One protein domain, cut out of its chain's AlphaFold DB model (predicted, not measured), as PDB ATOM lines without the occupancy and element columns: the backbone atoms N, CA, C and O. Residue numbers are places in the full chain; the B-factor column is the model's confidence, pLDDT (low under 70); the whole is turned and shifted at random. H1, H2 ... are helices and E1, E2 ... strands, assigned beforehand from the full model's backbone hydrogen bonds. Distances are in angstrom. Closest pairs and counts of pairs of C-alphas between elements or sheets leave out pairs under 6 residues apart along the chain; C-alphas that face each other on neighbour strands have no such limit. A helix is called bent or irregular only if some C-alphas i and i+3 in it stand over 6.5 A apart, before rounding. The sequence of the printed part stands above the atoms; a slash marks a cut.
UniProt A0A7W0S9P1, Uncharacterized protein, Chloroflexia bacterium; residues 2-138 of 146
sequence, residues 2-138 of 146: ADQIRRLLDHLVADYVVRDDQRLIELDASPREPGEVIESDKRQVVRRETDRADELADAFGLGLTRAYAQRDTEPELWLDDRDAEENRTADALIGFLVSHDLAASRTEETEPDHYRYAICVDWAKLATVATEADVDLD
ATOM      1  N   ALA A   2     125.379  84.242 111.588       70.31
ATOM      2  CA  ALA A   2     125.369  85.679 111.892       70.31
ATOM      3  C   ALA A   2     123.993  86.350 111.688       70.31
ATOM      4  O   ALA A   2     123.517  87.012 112.600       70.31
ATOM      5  N   ASP A   3     123.296  86.086 110.573       79.81
ATOM      6  CA  ASP A   3     121.941  86.624 110.333       79.81
ATOM      7  C   ASP A   3     120.908  86.264 111.411       79.81
ATOM      8  O   ASP A   3     120.070  87.088 111.757       79.81
ATOM      9  N   GLN A   4     120.956  85.046 111.958       85.44
ATOM     10  CA  GLN A   4     119.971  84.592 112.950       85.44
ATOM     11  C   GLN A   4     120.222  85.226 114.321       85.44
ATOM     12  O   GLN A   4     119.285  85.645 114.993       85.44
ATOM     13  N   ILE A   5     121.493  85.336 114.714       85.12
ATOM     14  CA  ILE A   5     121.899  86.037 115.938       85.12
ATOM     15  C   ILE A   5     121.555  87.525 115.829       85.12
ATOM     16  O   ILE A   5     121.049  88.111 116.780       85.12
ATOM     17  N   ARG A   6     121.773  88.123 114.654       85.06
ATOM     18  CA  ARG A   6     121.434  89.521 114.397       85.06
ATOM     19  C   ARG A   6     119.926  89.761 114.445       85.06
ATOM     20  O   ARG A   6     119.497  90.678 115.125       85.06
ATOM     21  N   ARG A   7     119.120  88.871 113.857       86.88
ATOM     22  CA  ARG A   7     117.652  88.918 113.958       86.88
ATOM     23  C   ARG A   7     117.157  88.814 115.403       86.88
ATOM     24  O   ARG A   7     116.204  89.498 115.766       86.88
ATOM     25  N   LEU A   8     117.796  87.978 116.223       87.31
ATOM     26  CA  LEU A   8     117.502  87.897 117.656       87.31
ATOM     27  C   LEU A   8     117.843  89.215 118.365       87.31
ATOM     28  O   LEU A   8     117.022  89.717 119.123       87.31
ATOM     29  N   LEU A   9     119.018  89.788 118.094       87.19
ATOM     30  CA  LEU A   9     119.431  91.072 118.665       87.19
ATOM     31  C   LEU A   9     118.481  92.208 118.260       87.19
ATOM     32  O   LEU A   9     118.025  92.952 119.122       87.19
ATOM     33  N   ASP A  10     118.111  92.290 116.981       86.88
ATOM     34  CA  ASP A  10     117.141  93.266 116.474       86.88
ATOM     35  C   ASP A  10     115.784  93.123 117.183       86.88
ATOM     36  O   ASP A  10     115.145  94.118 117.526       86.88
ATOM     37  N   HIS A  11     115.348  91.886 117.440       87.31
ATOM     38  CA  HIS A  11     114.112  91.622 118.172       87.31
ATOM     39  C   HIS A  11     114.197  92.060 119.641       87.31
ATOM     40  O   HIS A  11     113.256  92.675 120.142       87.31
ATOM     41  N   LEU A  12     115.325  91.808 120.315       85.31
ATOM     42  CA  LEU A  12     115.562  92.273 121.685       85.31
ATOM     43  C   LEU A  12     115.516  93.801 121.763       85.31
ATOM     44  O   LEU A  12     114.782  94.351 122.579       85.31
ATOM     45  N   VAL A  13     116.226  94.490 120.870       83.62
ATOM     46  CA  VAL A  13     116.234  95.959 120.819       83.62
ATOM     47  C   VAL A  13     114.829  96.502 120.545       83.62
ATOM     48  O   VAL A  13     114.396  97.451 121.199       83.62
ATOM     49  N   ALA A  14     114.078  95.882 119.630       81.38
ATOM     50  CA  ALA A  14     112.706  96.286 119.337       81.38
ATOM     51  C   ALA A  14     111.765  96.115 120.547       81.38
ATOM     52  O   ALA A  14     110.984  97.023 120.835       81.38
ATOM     53  N   ASP A  15     111.848  94.996 121.277       76.25
ATOM     54  CA  ASP A  15     111.037  94.760 122.482       76.25
ATOM     55  C   ASP A  15     111.412  95.722 123.623       76.25
ATOM     56  O   ASP A  15     110.530  96.242 124.312       76.25
ATOM     57  N   TYR A  16     112.704  96.044 123.776       67.50
ATOM     58  CA  TYR A  16     113.182  97.021 124.764       67.50
ATOM     59  C   TYR A  16     112.528  98.387 124.566       67.50
ATOM     60  O   TYR A  16     111.987  98.973 125.504       67.50
ATOM     61  N   VAL A  17     112.543  98.871 123.321       64.06
ATOM     62  CA  VAL A  17     111.969 100.166 122.941       64.06
ATOM     63  C   VAL A  17     110.472 100.209 123.246       64.06
ATOM     64  O   VAL A  17     109.973 101.222 123.734       64.06
ATOM     65  N   VAL A  18     109.751  99.111 123.008       62.50
ATOM     66  CA  VAL A  18     108.317  99.024 123.315       62.50
ATOM     67  C   VAL A  18     108.060  99.059 124.825       62.50
ATOM     68  O   VAL A  18     107.131  99.738 125.268       62.50
ATOM     69  N   ARG A  19     108.871  98.366 125.635       62.53
ATOM     70  CA  ARG A  19     108.725  98.370 127.102       62.53
ATOM     71  C   ARG A  19     109.075  99.718 127.724       62.53
ATOM     72  O   ARG A  19     108.388 100.153 128.648       62.53
ATOM     73  N   ASP A  20     110.110 100.388 127.223       59.28
ATOM     74  CA  ASP A  20     110.459 101.736 127.675       59.28
ATOM     75  C   ASP A  20     109.354 102.748 127.324       59.28
ATOM     76  O   ASP A  20     108.956 103.545 128.175       59.28
ATOM     77  N   ASP A  21     108.752 102.642 126.129       53.34
ATOM     78  CA  ASP A  21     107.614 103.484 125.734       53.34
ATOM     79  C   ASP A  21     106.414 103.318 126.681       53.34
ATOM     80  O   ASP A  21     105.842 104.313 127.132       53.34
ATOM     81  N   GLN A  22     106.086 102.079 127.067       57.53
ATOM     82  CA  GLN A  22     105.031 101.804 128.050       57.53
ATOM     83  C   GLN A  22     105.352 102.410 129.422       57.53
ATOM     84  O   GLN A  22     104.502 103.081 130.011       57.53
ATOM     85  N   ARG A  23     106.592 102.252 129.900       56.44
ATOM     86  CA  ARG A  23     107.039 102.799 131.189       56.44
ATOM     87  C   ARG A  23     106.980 104.326 131.224       56.44
ATOM     88  O   ARG A  23     106.593 104.907 132.238       56.44
ATOM     89  N   LEU A  24     107.358 104.979 130.126       54.00
ATOM     90  CA  LEU A  24     107.285 106.431 129.991       54.00
ATOM     91  C   LEU A  24     105.836 106.922 129.966       54.00
ATOM     92  O   LEU A  24     105.540 107.913 130.626       54.00
ATOM     93  N   ILE A  25     104.925 106.223 129.279       55.41
ATOM     94  CA  ILE A  25     103.489 106.555 129.300       55.41
ATOM     95  C   ILE A  25     102.922 106.453 130.726       55.41
ATOM     96  O   ILE A  25     102.151 107.317 131.144       55.41
ATOM     97  N   GLU A  26     103.318 105.437 131.499       52.81
ATOM     98  CA  GLU A  26     102.897 105.293 132.898       52.81
ATOM     99  C   GLU A  26     103.458 106.401 133.813       52.81
ATOM    100  O   GLU A  26     102.756 106.852 134.722       52.81
ATOM    101  N   LEU A  27     104.686 106.883 133.568       52.94
ATOM    102  CA  LEU A  27     105.273 108.015 134.302       52.94
ATOM    103  C   LEU A  27     104.658 109.374 133.909       52.94
ATOM    104  O   LEU A  27     104.461 110.230 134.778       52.94
ATOM    105  N   ASP A  28     104.326 109.569 132.628       50.97
ATOM    106  CA  ASP A  28     103.781 110.817 132.059       50.97
ATOM    107  C   ASP A  28     102.301 111.055 132.420       50.97
ATOM    108  O   ASP A  28     101.747 112.134 132.214       50.97
ATOM    109  N   ALA A  29     101.654 110.095 133.093       53.34
ATOM    110  CA  ALA A  29     100.357 110.311 133.739       53.34
ATOM    111  C   ALA A  29     100.389 111.406 134.841       53.34
ATOM    112  O   ALA A  29      99.341 111.778 135.376       53.34
ATOM    113  N   SER A  30     101.566 111.959 135.170       46.41
ATOM    114  CA  SER A  30     101.714 113.215 135.916       46.41
ATOM    115  C   SER A  30     101.769 114.423 134.961       46.41
ATOM    116  O   SER A  30     102.675 114.518 134.141       46.41
ATOM    117  N   PRO A  31     100.849 115.402 135.064       48.22
ATOM    118  CA  PRO A  31     100.709 116.435 134.049       48.22
ATOM    119  C   PRO A  31     101.823 117.476 134.168       48.22
ATOM    120  O   PRO A  31     101.781 118.286 135.100       48.22
ATOM    121  N   ARG A  32     102.764 117.484 133.212       48.78
ATOM    122  CA  ARG A  32     103.425 118.668 132.614       48.78
ATOM    123  C   ARG A  32     104.625 118.228 131.762       48.78
ATOM    124  O   ARG A  32     105.677 118.036 132.342       48.78
ATOM    125  N   GLU A  33     104.479 118.188 130.431       53.41
ATOM    126  CA  GLU A  33     105.440 118.704 129.427       53.41
ATOM    127  C   GLU A  33     104.941 118.472 127.972       53.41
ATOM    128  O   GLU A  33     104.067 117.636 127.745       53.41
ATOM    129  N   PRO A  34     105.371 119.281 126.977       52.41
ATOM    130  CA  PRO A  34     104.830 119.261 125.612       52.41
ATOM    131  C   PRO A  34     105.401 118.114 124.753       52.41
ATOM    132  O   PRO A  34     106.612 117.978 124.592       52.41
ATOM    133  N   GLY A  35     104.513 117.331 124.130       50.22
ATOM    134  CA  GLY A  35     104.820 116.070 123.433       50.22
ATOM    135  C   GLY A  35     105.840 116.090 122.278       50.22
ATOM    136  O   GLY A  35     106.323 115.027 121.904       50.22
ATOM    137  N   GLU A  36     106.232 117.247 121.729       49.56
ATOM    138  CA  GLU A  36     107.249 117.333 120.655       49.56
ATOM    139  C   GLU A  36     108.696 117.120 121.143       49.56
ATOM    140  O   GLU A  36     109.528 116.585 120.404       49.56
ATOM    141  N   VAL A  37     109.003 117.505 122.390       49.16
ATOM    142  CA  VAL A  37     110.326 117.267 123.003       49.16
ATOM    143  C   VAL A  37     110.485 115.776 123.303       49.16
ATOM    144  O   VAL A  37     111.494 115.169 122.956       49.16
ATOM    145  N   ILE A  38     109.419 115.159 123.816       50.38
ATOM    146  CA  ILE A  38     109.369 113.744 124.189       50.38
ATOM    147  C   ILE A  38     109.581 112.836 122.966       50.38
ATOM    148  O   ILE A  38     110.356 111.886 123.023       50.38
ATOM    149  N   GLU A  39     108.945 113.125 121.826       55.28
ATOM    150  CA  GLU A  39     109.096 112.302 120.616       55.28
ATOM    151  C   GLU A  39     110.496 112.418 119.971       55.28
ATOM    152  O   GLU A  39     110.981 111.475 119.335       55.28
ATOM    153  N   SER A  40     111.162 113.565 120.144       57.31
ATOM    154  CA  SER A  40     112.521 113.808 119.637       57.31
ATOM    155  C   SER A  40     113.584 113.116 120.495       57.31
ATOM    156  O   SER A  40     114.465 112.455 119.939       57.31
ATOM    157  N   ASP A  41     113.462 113.190 121.824       59.47
ATOM    158  CA  ASP A  41     114.300 112.441 122.768       59.47
ATOM    159  C   ASP A  41     114.136 110.926 122.569       59.47
ATOM    160  O   ASP A  41     115.128 110.206 122.437       59.47
ATOM    161  N   LYS A  42     112.897 110.441 122.398       57.28
ATOM    162  CA  LYS A  42     112.605 109.027 122.099       57.28
ATOM    163  C   LYS A  42     113.288 108.543 120.822       57.28
ATOM    164  O   LYS A  42     113.980 107.527 120.833       57.28
ATOM    165  N   ARG A  43     113.156 109.279 119.711       63.09
ATOM    166  CA  ARG A  43     113.835 108.926 118.450       63.09
ATOM    167  C   ARG A  43     115.356 108.920 118.588       63.09
ATOM    168  O   ARG A  43     116.018 108.165 117.878       63.09
ATOM    169  N   GLN A  44     115.911 109.751 119.467       65.75
ATOM    170  CA  GLN A  44     117.345 109.782 119.714       65.75
ATOM    171  C   GLN A  44     117.817 108.578 120.536       65.75
ATOM    172  O   GLN A  44     118.860 108.019 120.205       65.75
ATOM    173  N   VAL A  45     117.050 108.149 121.542       67.12
ATOM    174  CA  VAL A  45     117.332 106.926 122.313       67.12
ATOM    175  C   VAL A  45     117.272 105.699 121.407       67.12
ATOM    176  O   VAL A  45     118.251 104.971 121.325       67.12
ATOM    177  N   VAL A  46     116.200 105.535 120.625       67.44
ATOM    178  CA  VAL A  46     116.061 104.401 119.689       67.44
ATOM    179  C   VAL A  46     117.236 104.322 118.717       67.44
ATOM    180  O   VAL A  46     117.776 103.242 118.492       67.44
ATOM    181  N   ARG A  47     117.658 105.461 118.154       71.44
ATOM    182  CA  ARG A  47     118.818 105.502 117.254       71.44
ATOM    183  C   ARG A  47     120.097 105.089 117.963       71.44
ATOM    184  O   ARG A  47     120.781 104.224 117.450       71.44
ATOM    185  N   ARG A  48     120.374 105.641 119.148       73.12
ATOM    186  CA  ARG A  48     121.575 105.290 119.921       73.12
ATOM    187  C   ARG A  48     121.619 103.809 120.274       73.12
ATOM    188  O   ARG A  48     122.671 103.204 120.131       73.12
ATOM    189  N   GLU A  49     120.496 103.229 120.685       72.12
ATOM    190  CA  GLU A  49     120.440 101.805 121.025       72.12
ATOM    191  C   GLU A  49     120.571 100.919 119.783       72.12
ATOM    192  O   GLU A  49     121.241  99.894 119.835       72.12
ATOM    193  N   THR A  50     120.008 101.339 118.645       75.56
ATOM    194  CA  THR A  50     120.186 100.633 117.366       75.56
ATOM    195  C   THR A  50     121.638 100.707 116.894       75.56
ATOM    196  O   THR A  50     122.219  99.680 116.564       75.56
ATOM    197  N   ASP A  51     122.248 101.896 116.921       80.50
ATOM    198  CA  ASP A  51     123.653 102.109 116.557       80.50
ATOM    199  C   ASP A  51     124.573 101.275 117.468       80.50
ATOM    200  O   ASP A  51     125.476 100.589 116.992       80.50
ATOM    201  N   ARG A  52     124.292 101.254 118.776       80.06
ATOM    202  CA  ARG A  52     125.029 100.446 119.755       80.06
ATOM    203  C   ARG A  52     124.857  98.947 119.514       80.06
ATOM    204  O   ARG A  52     125.825  98.200 119.630       80.06
ATOM    205  N   ALA A  53     123.649  98.491 119.186       81.06
ATOM    206  CA  ALA A  53     123.400  97.097 118.830       81.06
ATOM    207  C   ALA A  53     124.165  96.696 117.569       81.06
ATOM    208  O   ALA A  53     124.737  95.612 117.527       81.06
ATOM    209  N   ASP A  54     124.250  97.588 116.584       83.81
ATOM    210  CA  ASP A  54     125.051  97.387 115.382       83.81
ATOM    211  C   ASP A  54     126.549  97.249 115.694       83.81
ATOM    212  O   ASP A  54     127.199  96.315 115.225       83.81
ATOM    213  N   GLU A  55     127.089  98.139 116.533       86.12
ATOM    214  CA  GLU A  55     128.498  98.124 116.954       86.12
ATOM    215  C   GLU A  55     128.861  96.891 117.794       86.12
ATOM    216  O   GLU A  55     129.989  96.394 117.724       86.12
ATOM    217  N   LEU A  56     127.917  96.392 118.595       87.62
ATOM    218  CA  LEU A  56     128.127  95.281 119.522       87.62
ATOM    219  C   LEU A  56     127.631  93.931 118.992       87.62
ATOM    220  O   LEU A  56     127.842  92.920 119.662       87.62
ATOM    221  N   ALA A  57     127.018  93.873 117.805       86.88
ATOM    222  CA  ALA A  57     126.405  92.659 117.263       86.88
ATOM    223  C   ALA A  57     127.385  91.479 117.174       86.88
ATOM    224  O   ALA A  57     127.054  90.357 117.566       86.88
ATOM    225  N   ASP A  58     128.605  91.734 116.695       88.12
ATOM    226  CA  ASP A  58     129.641  90.704 116.589       88.12
ATOM    227  C   ASP A  58     130.100  90.218 117.973       88.12
ATOM    228  O   ASP A  58     130.219  89.012 118.200       88.12
ATOM    229  N   ALA A  59     130.298  91.140 118.922       90.00
ATOM    230  CA  ALA A  59     130.692  90.813 120.295       90.00
ATOM    231  C   ALA A  59     129.594  90.017 121.021       90.00
ATOM    232  O   ALA A  59     129.880  89.011 121.670       90.00
ATOM    233  N   PHE A  60     128.330  90.409 120.843       90.56
ATOM    234  CA  PHE A  60     127.168  89.688 121.351       90.56
ATOM    235  C   PHE A  60     127.117  88.256 120.806       90.56
ATOM    236  O   PHE A  60     127.015  87.301 121.576       90.56
ATOM    237  N   GLY A  61     127.239  88.086 119.486       90.19
ATOM    238  CA  GLY A  61     127.198  86.768 118.858       90.19
ATOM    239  C   GLY A  61     128.338  85.855 119.296       90.19
ATOM    240  O   GLY A  61     128.117  84.669 119.563       90.19
ATOM    241  N   LEU A  62     129.545  86.409 119.426       89.81
ATOM    242  CA  LEU A  62     130.713  85.695 119.930       89.81
ATOM    243  C   LEU A  62     130.510  85.245 121.381       89.81
ATOM    244  O   LEU A  62     130.694  84.064 121.683       89.81
ATOM    245  N   GLY A  63     130.090  86.160 122.256       90.25
ATOM    246  CA  GLY A  63     129.816  85.874 123.661       90.25
ATOM    247  C   GLY A  63     128.738  84.813 123.841       90.25
ATOM    248  O   GLY A  63     128.932  83.853 124.586       90.25
ATOM    249  N   LEU A  64     127.640  84.924 123.092       91.25
ATOM    250  CA  LEU A  64     126.536  83.973 123.159       91.25
ATOM    251  C   LEU A  64     126.945  82.584 122.658       91.25
ATOM    252  O   LEU A  64     126.584  81.578 123.264       91.25
ATOM    253  N   THR A  65     127.756  82.518 121.600       91.19
ATOM    254  CA  THR A  65     128.302  81.251 121.089       91.19
ATOM    255  C   THR A  65     129.253  80.609 122.100       91.19
ATOM    256  O   THR A  65     129.157  79.405 122.341       91.19
ATOM    257  N   ARG A  66     130.140  81.397 122.729       90.94
ATOM    258  CA  ARG A  66     131.050  80.918 123.785       90.94
ATOM    259  C   ARG A  66     130.260  80.361 124.967       90.94
ATOM    260  O   ARG A  66     130.448  79.199 125.310       90.94
ATOM    261  N   ALA A  67     129.318  81.140 125.504       91.50
ATOM    262  CA  ALA A  67     128.446  80.710 126.597       91.50
ATOM    263  C   ALA A  67     127.671  79.429 126.242       91.50
ATOM    264  O   ALA A  67     127.593  78.503 127.047       91.50
ATOM    265  N   TYR A  68     127.136  79.341 125.021       90.25
ATOM    266  CA  TYR A  68     126.378  78.176 124.566       90.25
ATOM    267  C   TYR A  68     127.253  76.924 124.457       90.25
ATOM    268  O   TYR A  68     126.810  75.842 124.842       90.25
ATOM    269  N   ALA A  69     128.490  77.052 123.972       89.56
ATOM    270  CA  ALA A  69     129.418  75.934 123.816       89.56
ATOM    271  C   ALA A  69     129.862  75.328 125.157       89.56
ATOM    272  O   ALA A  69     130.082  74.120 125.235       89.56
ATOM    273  N   GLN A  70     129.980  76.145 126.209       90.31
ATOM    274  CA  GLN A  70     130.411  75.686 127.532       90.31
ATOM    275  C   GLN A  70     129.267  75.397 128.510       90.31
ATOM    276  O   GLN A  70     129.540  74.885 129.592       90.31
ATOM    277  N   ARG A  71     128.002  75.652 128.140       87.31
ATOM    278  CA  ARG A  71     126.837  75.621 129.051       87.31
ATOM    279  C   ARG A  71     126.700  74.357 129.909       87.31
ATOM    280  O   ARG A  71     126.214  74.438 131.031       87.31
ATOM    281  N   ASP A  72     127.103  73.199 129.381       85.88
ATOM    282  CA  ASP A  72     126.982  71.905 130.064       85.88
ATOM    283  C   ASP A  72     128.137  71.641 131.047       85.88
ATOM    284  O   ASP A  72     128.024  70.787 131.925       85.88
ATOM    285  N   THR A  73     129.259  72.354 130.896       87.75
ATOM    286  CA  THR A  73     130.467  72.202 131.727       87.75
ATOM    287  C   THR A  73     130.627  73.360 132.709       87.75
ATOM    288  O   THR A  73     130.922  73.133 133.879       87.75
ATOM    289  N   GLU A  74     130.413  74.589 132.246       87.94
ATOM    290  CA  GLU A  74     130.514  75.814 133.030       87.94
ATOM    291  C   GLU A  74     129.381  76.772 132.618       87.94
ATOM    292  O   GLU A  74     129.454  77.398 131.559       87.94
ATOM    293  N   PRO A  75     128.300  76.873 133.414       85.62
ATOM    294  CA  PRO A  75     127.113  77.644 133.039       85.62
ATOM    295  C   PRO A  75     127.324  79.164 133.099       85.62
ATOM    296  O   PRO A  75     126.536  79.916 132.527       85.62
ATOM    297  N   GLU A  76     128.370  79.615 133.791       91.00
ATOM    298  CA  GLU A  76     128.737  81.021 133.923       91.00
ATOM    299  C   GLU A  76     129.866  81.348 132.942       91.00
ATOM    300  O   GLU A  76     130.937  80.748 132.994       91.00
ATOM    301  N   LEU A  77     129.645  82.314 132.053       92.62
ATOM    302  CA  LEU A  77     130.699  82.863 131.208       92.62
ATOM    303  C   LEU A  77     131.445  83.949 131.987       92.62
ATOM    304  O   LEU A  77     130.855  84.975 132.324       92.62
ATOM    305  N   TRP A  78     132.733  83.735 132.239       93.19
ATOM    306  CA  TRP A  78     133.607  84.715 132.880       93.19
ATOM    307  C   TRP A  78     134.290  85.609 131.842       93.19
ATOM    308  O   TRP A  78     134.861  85.105 130.878       93.19
ATOM    309  N   LEU A  79     134.236  86.926 132.052       92.56
ATOM    310  CA  LEU A  79     134.822  87.951 131.182       92.56
ATOM    311  C   LEU A  79     135.594  88.974 132.020       92.56
ATOM    312  O   LEU A  79     135.095  89.421 133.051       92.56
ATOM    313  N   ASP A  80     136.797  89.338 131.593       91.12
ATOM    314  CA  ASP A  80     137.724  90.227 132.297       91.12
ATOM    315  C   ASP A  80     137.754  91.617 131.638       91.12
ATOM    316  O   ASP A  80     137.966  91.733 130.432       91.12
ATOM    317  N   ASP A  81     137.554  92.694 132.410       89.75
ATOM    318  CA  ASP A  81     137.517  94.059 131.857       89.75
ATOM    319  C   ASP A  81     138.866  94.509 131.265       89.75
ATOM    320  O   ASP A  81     138.916  95.395 130.406       89.75
ATOM    321  N   ARG A  82     139.965  93.881 131.703       90.69
ATOM    322  CA  ARG A  82     141.325  94.187 131.243       90.69
ATOM    323  C   ARG A  82     141.565  93.750 129.803       90.69
ATOM    324  O   ARG A  82     142.446  94.305 129.142       90.69
ATOM    325  N   ASP A  83     140.815  92.764 129.317       92.25
ATOM    326  CA  ASP A  83     140.843  92.368 127.917       92.25
ATOM    327  C   ASP A  83     139.783  93.153 127.135       92.25
ATOM    328  O   ASP A  83     138.594  93.133 127.439       92.25
ATOM    329  N   ALA A  84     140.212  93.879 126.101       89.62
ATOM    330  CA  ALA A  84     139.315  94.758 125.355       89.62
ATOM    331  C   ALA A  84     138.223  93.999 124.573       89.62
ATOM    332  O   ALA A  84     137.171  94.579 124.290       89.62
ATOM    333  N   GLU A  85     138.458  92.741 124.190       89.94
ATOM    334  CA  GLU A  85     137.462  91.897 123.526       89.94
ATOM    335  C   GLU A  85     136.464  91.339 124.548       89.94
ATOM    336  O   GLU A  85     135.251  91.409 124.323       89.94
ATOM    337  N   GLU A  86     136.950  90.846 125.688       92.00
ATOM    338  CA  GLU A  86     136.095  90.345 126.768       92.00
ATOM    339  C   GLU A  86     135.249  91.460 127.384       92.00
ATOM    340  O   GLU A  86     134.048  91.269 127.569       92.00
ATOM    341  N   ASN A  87     135.815  92.649 127.590       90.75
ATOM    342  CA  ASN A  87     135.086  93.809 128.093       90.75
ATOM    343  C   ASN A  87     133.946  94.231 127.151       90.75
ATOM    344  O   ASN A  87     132.820  94.457 127.588       90.75
ATOM    345  N   ARG A  88     134.192  94.280 125.832       91.12
ATOM    346  CA  ARG A  88     133.125  94.561 124.848       91.12
ATOM    347  C   ARG A  88     132.059  93.474 124.825       91.12
ATOM    348  O   ARG A  88     130.879  93.773 124.680       91.12
ATOM    349  N   THR A  89     132.474  92.218 124.959       91.81
ATOM    350  CA  THR A  89     131.551  91.084 125.039       91.81
ATOM    351  C   THR A  89     130.689  91.182 126.297       91.81
ATOM    352  O   THR A  89     129.481  90.958 126.228       91.81
ATOM    353  N   ALA A  90     131.277  91.575 127.429       90.50
ATOM    354  CA  ALA A  90     130.568  91.772 128.685       90.50
ATOM    355  C   ALA A  90     129.560  92.917 128.564       90.50
ATOM    356  O   ALA A  90     128.396  92.723 128.905       90.50
ATOM    357  N   ASP A  91     129.966  94.061 128.008       89.56
ATOM    358  CA  ASP A  91     129.078  95.205 127.772       89.56
ATOM    359  C   ASP A  91     127.881  94.822 126.887       89.56
ATOM    360  O   ASP A  91     126.738  95.125 127.227       89.56
ATOM    361  N   ALA A  92     128.121  94.063 125.812       90.62
ATOM    362  CA  ALA A  92     127.066  93.578 124.929       90.62
ATOM    363  C   ALA A  92     126.097  92.618 125.643       90.62
ATOM    364  O   ALA A  92     124.881  92.797 125.594       90.62
ATOM    365  N   LEU A  93     126.612  91.595 126.331       90.50
ATOM    366  CA  LEU A  93     125.771  90.600 127.001       90.50
ATOM    367  C   LEU A  93     125.010  91.197 128.192       90.50
ATOM    368  O   LEU A  93     123.832  90.895 128.378       90.50
ATOM    369  N   ILE A  94     125.642  92.066 128.981       87.75
ATOM    370  CA  ILE A  94     124.979  92.768 130.086       87.75
ATOM    371  C   ILE A  94     123.913  93.716 129.526       87.75
ATOM    372  O   ILE A  94     122.763  93.671 129.965       87.75
ATOM    373  N   GLY A  95     124.263  94.512 128.515       84.69
ATOM    374  CA  GLY A  95     123.357  95.465 127.881       84.69
ATOM    375  C   GLY A  95     122.098  94.809 127.315       84.69
ATOM    376  O   GLY A  95     121.000  95.275 127.613       84.69
ATOM    377  N   PHE A  96     122.235  93.708 126.569       86.88
ATOM    378  CA  PHE A  96     121.117  93.100 125.834       86.88
ATOM    379  C   PHE A  96     120.447  91.911 126.529       86.88
ATOM    380  O   PHE A  96     119.277  91.649 126.264       86.88
ATOM    381  N   LEU A  97     121.131  91.171 127.410       88.44
ATOM    382  CA  LEU A  97     120.516  90.027 128.101       88.44
ATOM    383  C   LEU A  97     120.081  90.374 129.519       88.44
ATOM    384  O   LEU A  97     118.948  90.079 129.898       88.44
ATOM    385  N   VAL A  98     120.951  91.006 130.311       85.19
ATOM    386  CA  VAL A  98     120.645  91.294 131.722       85.19
ATOM    387  C   VAL A  98     119.549  92.352 131.828       85.19
ATOM    388  O   VAL A  98     118.596  92.163 132.580       85.19
ATOM    389  N   SER A  99     119.601  93.405 131.005       78.12
ATOM    390  CA  SER A  99     118.537  94.424 130.941       78.12
ATOM    391  C   SER A  99     117.164  93.852 130.560       78.12
ATOM    392  O   SER A  99     116.137  94.434 130.903       78.12
ATOM    393  N   HIS A 100     117.141  92.703 129.878       80.62
ATOM    394  CA  HIS A 100     115.932  92.006 129.438       80.62
ATOM    395  C   HIS A 100     115.495  90.859 130.362       80.62
ATOM    396  O   HIS A 100     114.542  90.154 130.031       80.62
ATOM    397  N   ASP A 101     116.160  90.665 131.508       85.25
ATOM    398  CA  ASP A 101     115.918  89.541 132.428       85.25
ATOM    399  C   ASP A 101     116.195  88.152 131.795       85.25
ATOM    400  O   ASP A 101     115.683  87.118 132.237       85.25
ATOM    401  N   LEU A 102     117.028  88.125 130.745       89.06
ATOM    402  CA  LEU A 102     117.448  86.927 130.002       89.06
ATOM    403  C   LEU A 102     118.795  86.369 130.472       89.06
ATOM    404  O   LEU A 102     119.197  85.282 130.060       89.06
ATOM    405  N   ALA A 103     119.505  87.104 131.321       91.31
ATOM    406  CA  ALA A 103     120.718  86.645 131.977       91.31
ATOM    407  C   ALA A 103     120.850  87.277 133.362       91.31
ATOM    408  O   ALA A 103     120.324  88.358 133.624       91.31
ATOM    409  N   ALA A 104     121.603  86.616 134.234       90.69
ATOM    410  CA  ALA A 104     122.086  87.189 135.479       90.69
ATOM    411  C   ALA A 104     123.573  87.526 135.336       90.69
ATOM    412  O   ALA A 104     124.341  86.723 134.808       90.69
ATOM    413  N   SER A 105     123.987  88.690 135.835       90.44
ATOM    414  CA  SER A 105     125.399  89.059 135.936       90.44
ATOM    415  C   SER A 105     125.832  89.184 137.388       90.44
ATOM    416  O   SER A 105     125.135  89.797 138.201       90.44
ATOM    417  N   ARG A 106     127.027  88.689 137.692       90.75
ATOM    418  CA  ARG A 106     127.737  88.961 138.938       90.75
ATOM    419  C   ARG A 106     129.089  89.579 138.615       90.75
ATOM    420  O   ARG A 106     129.761  89.143 137.690       90.75
ATOM    421  N   THR A 107     129.492  90.563 139.407       90.31
ATOM    422  CA  THR A 107     130.803  91.198 139.283       90.31
ATOM    423  C   THR A 107     131.689  90.797 140.455       90.31
ATOM    424  O   THR A 107     131.231  90.739 141.599       90.31
ATOM    425  N   GLU A 108     132.955  90.525 140.168       90.06
ATOM    426  CA  GLU A 108     134.003  90.276 141.150       90.06
ATOM    427  C   GLU A 108     135.174  91.226 140.888       90.06
ATOM    428  O   GLU A 108     135.695  91.284 139.778       90.06
ATOM    429  N   GLU A 109     135.571  92.001 141.897       89.12
ATOM    430  CA  GLU A 109     136.764  92.847 141.813       89.12
ATOM    431  C   GLU A 109     138.010  91.967 141.938       89.12
ATOM    432  O   GLU A 109     138.138  91.194 142.891       89.12
ATOM    433  N   THR A 110     138.917  92.065 140.966       83.06
ATOM    434  CA  THR A 110     140.142  91.248 140.928       83.06
ATOM    435  C   THR A 110     141.384  92.048 141.290       83.06
ATOM    436  O   THR A 110     142.261  91.548 141.994       83.06
ATOM    437  N   GLU A 111     141.434  93.304 140.854       80.44
ATOM    438  CA  GLU A 111     142.452  94.300 141.175       80.44
ATOM    439  C   GLU A 111     141.758  95.669 141.325       80.44
ATOM    440  O   GLU A 111     140.608  95.809 140.906       80.44
ATOM    441  N   PRO A 112     142.406  96.686 141.924       87.19
ATOM    442  CA  PRO A 112     141.823  98.023 141.999       87.19
ATOM    443  C   PRO A 112     141.422  98.524 140.607       87.19
ATOM    444  O   PRO A 112     142.250  98.502 139.699       87.19
ATOM    445  N   ASP A 113     140.165  98.950 140.465       83.56
ATOM    446  CA  ASP A 113     139.553  99.388 139.201       83.56
ATOM    447  C   ASP A 113     139.448  98.300 138.106       83.56
ATOM    448  O   ASP A 113     139.171  98.630 136.954       83.56
ATOM    449  N   HIS A 114     139.606  97.015 138.454       87.31
ATOM    450  CA  HIS A 114     139.471  95.887 137.527       87.31
ATOM    451  C   HIS A 114     138.493  94.820 138.016       87.31
ATOM    452  O   HIS A 114     138.545  94.329 139.151       87.31
ATOM    453  N   TYR A 115     137.632  94.392 137.106       88.50
ATOM    454  CA  TYR A 115     136.458  93.590 137.374       88.50
ATOM    455  C   TYR A 115     136.361  92.399 136.430       88.50
ATOM    456  O   TYR A 115     136.611  92.480 135.229       88.50
ATOM    457  N   ARG A 116     135.911  91.278 136.988       91.88
ATOM    458  CA  ARG A 116     135.428  90.135 136.228       91.88
ATOM    459  C   ARG A 116     133.921  90.049 136.304       91.88
ATOM    460  O   ARG A 116     133.334  90.172 137.379       91.88
ATOM    461  N   TYR A 117     133.313  89.787 135.163       91.31
ATOM    462  CA  TYR A 117     131.884  89.604 135.008       91.31
ATOM    463  C   TYR A 117     131.601  88.124 134.782       91.31
ATOM    464  O   TYR A 117     132.056  87.550 133.798       91.31
ATOM    465  N   ALA A 118     130.846  87.513 135.688       92.81
ATOM    466  CA  ALA A 118     130.230  86.210 135.485       92.81
ATOM    467  C   ALA A 118     128.826  86.417 134.923       92.81
ATOM    468  O   ALA A 118     127.984  87.038 135.578       92.81
ATOM    469  N   ILE A 119     128.569  85.904 133.725       93.00
ATOM    470  CA  ILE A 119     127.283  86.018 133.040       93.00
ATOM    471  C   ILE A 119     126.657  84.631 132.928       93.00
ATOM    472  O   ILE A 119     127.200  83.743 132.278       93.00
ATOM    473  N   CYS A 120     125.492  84.456 133.544       94.00
ATOM    474  CA  CYS A 120     124.704  83.231 133.485       94.00
ATOM    475  C   CYS A 120     123.472  83.468 132.607       94.00
ATOM    476  O   CYS A 120     122.578  84.231 132.977       94.00
ATOM    477  N   VAL A 121     123.442  82.846 131.427       93.00
ATOM    478  CA  VAL A 121     122.356  83.013 130.450       93.00
ATOM    479  C   VAL A 121     121.190  82.088 130.795       93.00
ATOM    480  O   VAL A 121     121.368  80.878 130.946       93.00
ATOM    481  N   ASP A 122     119.977  82.637 130.860       93.06
ATOM    482  CA  ASP A 122     118.754  81.844 130.969       93.06
ATOM    483  C   ASP A 122     118.358  81.330 129.580       93.06
ATOM    484  O   ASP A 122     117.597  81.951 128.832       93.06
ATOM    485  N   TRP A 123     118.904  80.169 129.217       91.12
ATOM    486  CA  TRP A 123     118.662  79.545 127.916       91.12
ATOM    487  C   TRP A 123     117.188  79.223 127.661       91.12
ATOM    488  O   TRP A 123     116.768  79.214 126.506       91.12
ATOM    489  N   ALA A 124     116.389  78.979 128.705       90.75
ATOM    490  CA  ALA A 124     114.969  78.676 128.548       90.75
ATOM    491  C   ALA A 124     114.178  79.932 128.149       90.75
ATOM    492  O   ALA A 124     113.384  79.896 127.201       90.75
ATOM    493  N   LYS A 125     114.429  81.061 128.821       90.62
ATOM    494  CA  LYS A 125     113.838  82.348 128.428       90.62
ATOM    495  C   LYS A 125     114.350  82.801 127.066       90.62
ATOM    496  O   LYS A 125     113.549  83.186 126.219       90.62
ATOM    497  N   LEU A 126     115.655  82.687 126.818       90.00
ATOM    498  CA  LEU A 126     116.239  83.088 125.541       90.00
ATOM    499  C   LEU A 126     115.692  82.256 124.371       90.00
ATOM    500  O   LEU A 126     115.424  82.809 123.310       90.00
ATOM    501  N   ALA A 127     115.455  80.954 124.561       89.94
ATOM    502  CA  ALA A 127     114.813  80.109 123.552       89.94
ATOM    503  C   ALA A 127     113.358  80.521 123.273       89.94
ATOM    504  O   ALA A 127     112.896  80.426 122.133       89.94
ATOM    505  N   THR A 128     112.642  81.006 124.291       90.19
ATOM    506  CA  THR A 128     111.282  81.541 124.122       90.19
ATOM    507  C   THR A 128     111.312  82.788 123.242       90.19
ATOM    508  O   THR A 128     110.630  82.821 122.220       90.19
ATOM    509  N   VAL A 129     112.184  83.750 123.559       88.81
ATOM    510  CA  VAL A 129     112.350  84.976 122.758       88.81
ATOM    511  C   VAL A 129     112.834  84.664 121.339       88.81
ATOM    512  O   VAL A 129     112.340  85.227 120.367       88.81
ATOM    513  N   ALA A 130     113.760  83.716 121.182       89.06
ATOM    514  CA  ALA A 130     114.204  83.276 119.862       89.06
ATOM    515  C   ALA A 130     113.051  82.688 119.037       89.06
ATOM    516  O   ALA A 130     112.935  82.979 117.850       89.06
ATOM    517  N   THR A 131     112.150  81.929 119.666       89.38
ATOM    518  CA  THR A 131     110.952  81.395 119.002       89.38
ATOM    519  C   THR A 131     110.010  82.514 118.553       89.38
ATOM    520  O   THR A 131     109.506  82.468 117.432       89.38
ATOM    521  N   GLU A 132     109.802  83.540 119.382       88.69
ATOM    522  CA  GLU A 132     109.003  84.727 119.033       88.69
ATOM    523  C   GLU A 132     109.617  85.513 117.863       88.69
ATOM    524  O   GLU A 132     108.897  86.021 117.002       88.69
ATOM    525  N   ALA A 133     110.949  85.534 117.781       86.50
ATOM    526  CA  ALA A 133     111.707  86.122 116.681       86.50
ATOM    527  C   ALA A 133     111.802  85.228 115.425       86.50
ATOM    528  O   ALA A 133     112.406  85.651 114.434       86.50
ATOM    529  N   ASP A 134     111.223  84.017 115.435       89.25
ATOM    530  CA  ASP A 134     111.351  83.016 114.362       89.25
ATOM    531  C   ASP A 134     112.830  82.636 114.092       89.25
ATOM    532  O   ASP A 134     113.296  82.483 112.959       89.25
ATOM    533  N   VAL A 135     113.601  82.508 115.175       89.94
ATOM    534  CA  VAL A 135     115.019  82.142 115.199       89.94
ATOM    535  C   VAL A 135     115.198  80.777 115.866       89.94
ATOM    536  O   VAL A 135     114.845  80.565 117.023       89.94
ATOM    537  N   ASP A 136     115.828  79.851 115.146       87.50
ATOM    538  CA  ASP A 136     116.290  78.580 115.706       87.50
ATOM    539  C   ASP A 136     117.634  78.793 116.417       87.50
ATOM    540  O   ASP A 136     118.686  78.872 115.772       87.50
ATOM    541  N   LEU A 137     117.581  78.933 117.745       84.81
ATOM    542  CA  LEU A 137     118.738  79.237 118.590       84.81
ATOM    543  C   LEU A 137     119.801  78.127 118.545       84.81
ATOM    544  O   LEU A 137     120.995  78.416 118.483       84.81
ATOM    545  N   ASP A 138     119.374  76.865 118.520       85.50
ATOM    546  CA  ASP A 138     120.267  75.704 118.507       85.50
ATOM    547  C   ASP A 138     121.031  75.634 117.182       85.50
ATOM    548  O   ASP A 138     122.252  75.507 117.151       85.50
TER     549      ASP A 138
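Overview. This is residues 2 to 138 of the 146 residues of an uncharacterized protein of Chloroflexia bacterium (UniProt A0A7W0S9P1). A long helical hairpin of H1 and H2a reaches away from a small body, and its far end, residues 25 to 37, sticks out. In the body H3 covers a three-stranded sheet, H2b packs on H3 and on the E1 side of that sheet, and the short H4 lies near the beginning of H1. The printed part has 137 residues, with four named helices and three named strands in the order H1 H2 E1 H3 E2 E3 H4; the antiparallel sheet runs E1 E3 E2, and the class is mostly helix. The whole is only just compact, close to loose, with a radius of gyration of the C-alphas of 16.8 A, and it spans 52 by 42 by 23 A.

Along the chain. Find C-alpha 2 at (125.369, 85.679, 111.892); from there H1, residues 2 to 28, runs 38.8 A. H2, residues 35 to 70, was assigned as one helix by its hydrogen bonds but is bent, with C-alphas 55 and 58 7.5 A apart. Its arms are H2a, residues 35 to 55, 30.4 A, and H2b, residues 58 to 70, 18.6 A. Next come E1, residues 76 to 80, H3, residues 84 to 98, 20.0 A, E2, residues 103 to 111, 24.8 A, and E3, residues 114 to 121, 22.6 A. H4, residues 123 to 132, ends at C-alpha 132, (109.003, 84.727, 119.033).

Arrangement. Look first at the sheet, where E3 is the inner strand. Between the antiparallel neighbours E1 and E3, N 77 and O 119 are within hydrogen-bond range at 2.8 A; in the hairpin of E2 and E3, N 106 and O 118 are within hydrogen-bond range at 2.8 A. H3 is on the sheet at a height of 8.6 A, over E1, E3 and E2. E1, H3 and E2 form a split strand-helix-strand unit, two strands running the same way with E3 between them, and its crossover is right-handed. H2b and H3 make two layers with the sheet, helices on one face of it. H2b touches H3 about perpendicular, at 82 degrees, closest at the C-alphas of Ala 59 and Thr 89, 4.8 A. H1 touches H2a with residues 9 to 17 alone, at a shallow tilt of 24 degrees, opposite ways; the closest C-alphas, of Val 17 and Val 46, are 6.7 A apart. H1 and H4 are close but not clearly touching, with the C-alphas of Leu 8 and Ala 130 closest at 6.1 A. In H1, H2a, H2b, H3 and H4 every O i to N i+4 pair is within hydrogen-bond range.

Size, cuts and confidence. The two C-alphas farthest apart, of Pro 34 and Thr 73, are 53.9 A apart. The printed part has no cut and no long link. Look at the B-factor column for residues 16 to 46: there the model's pLDDT is under 70, against a mean of 80.4 over the printed part.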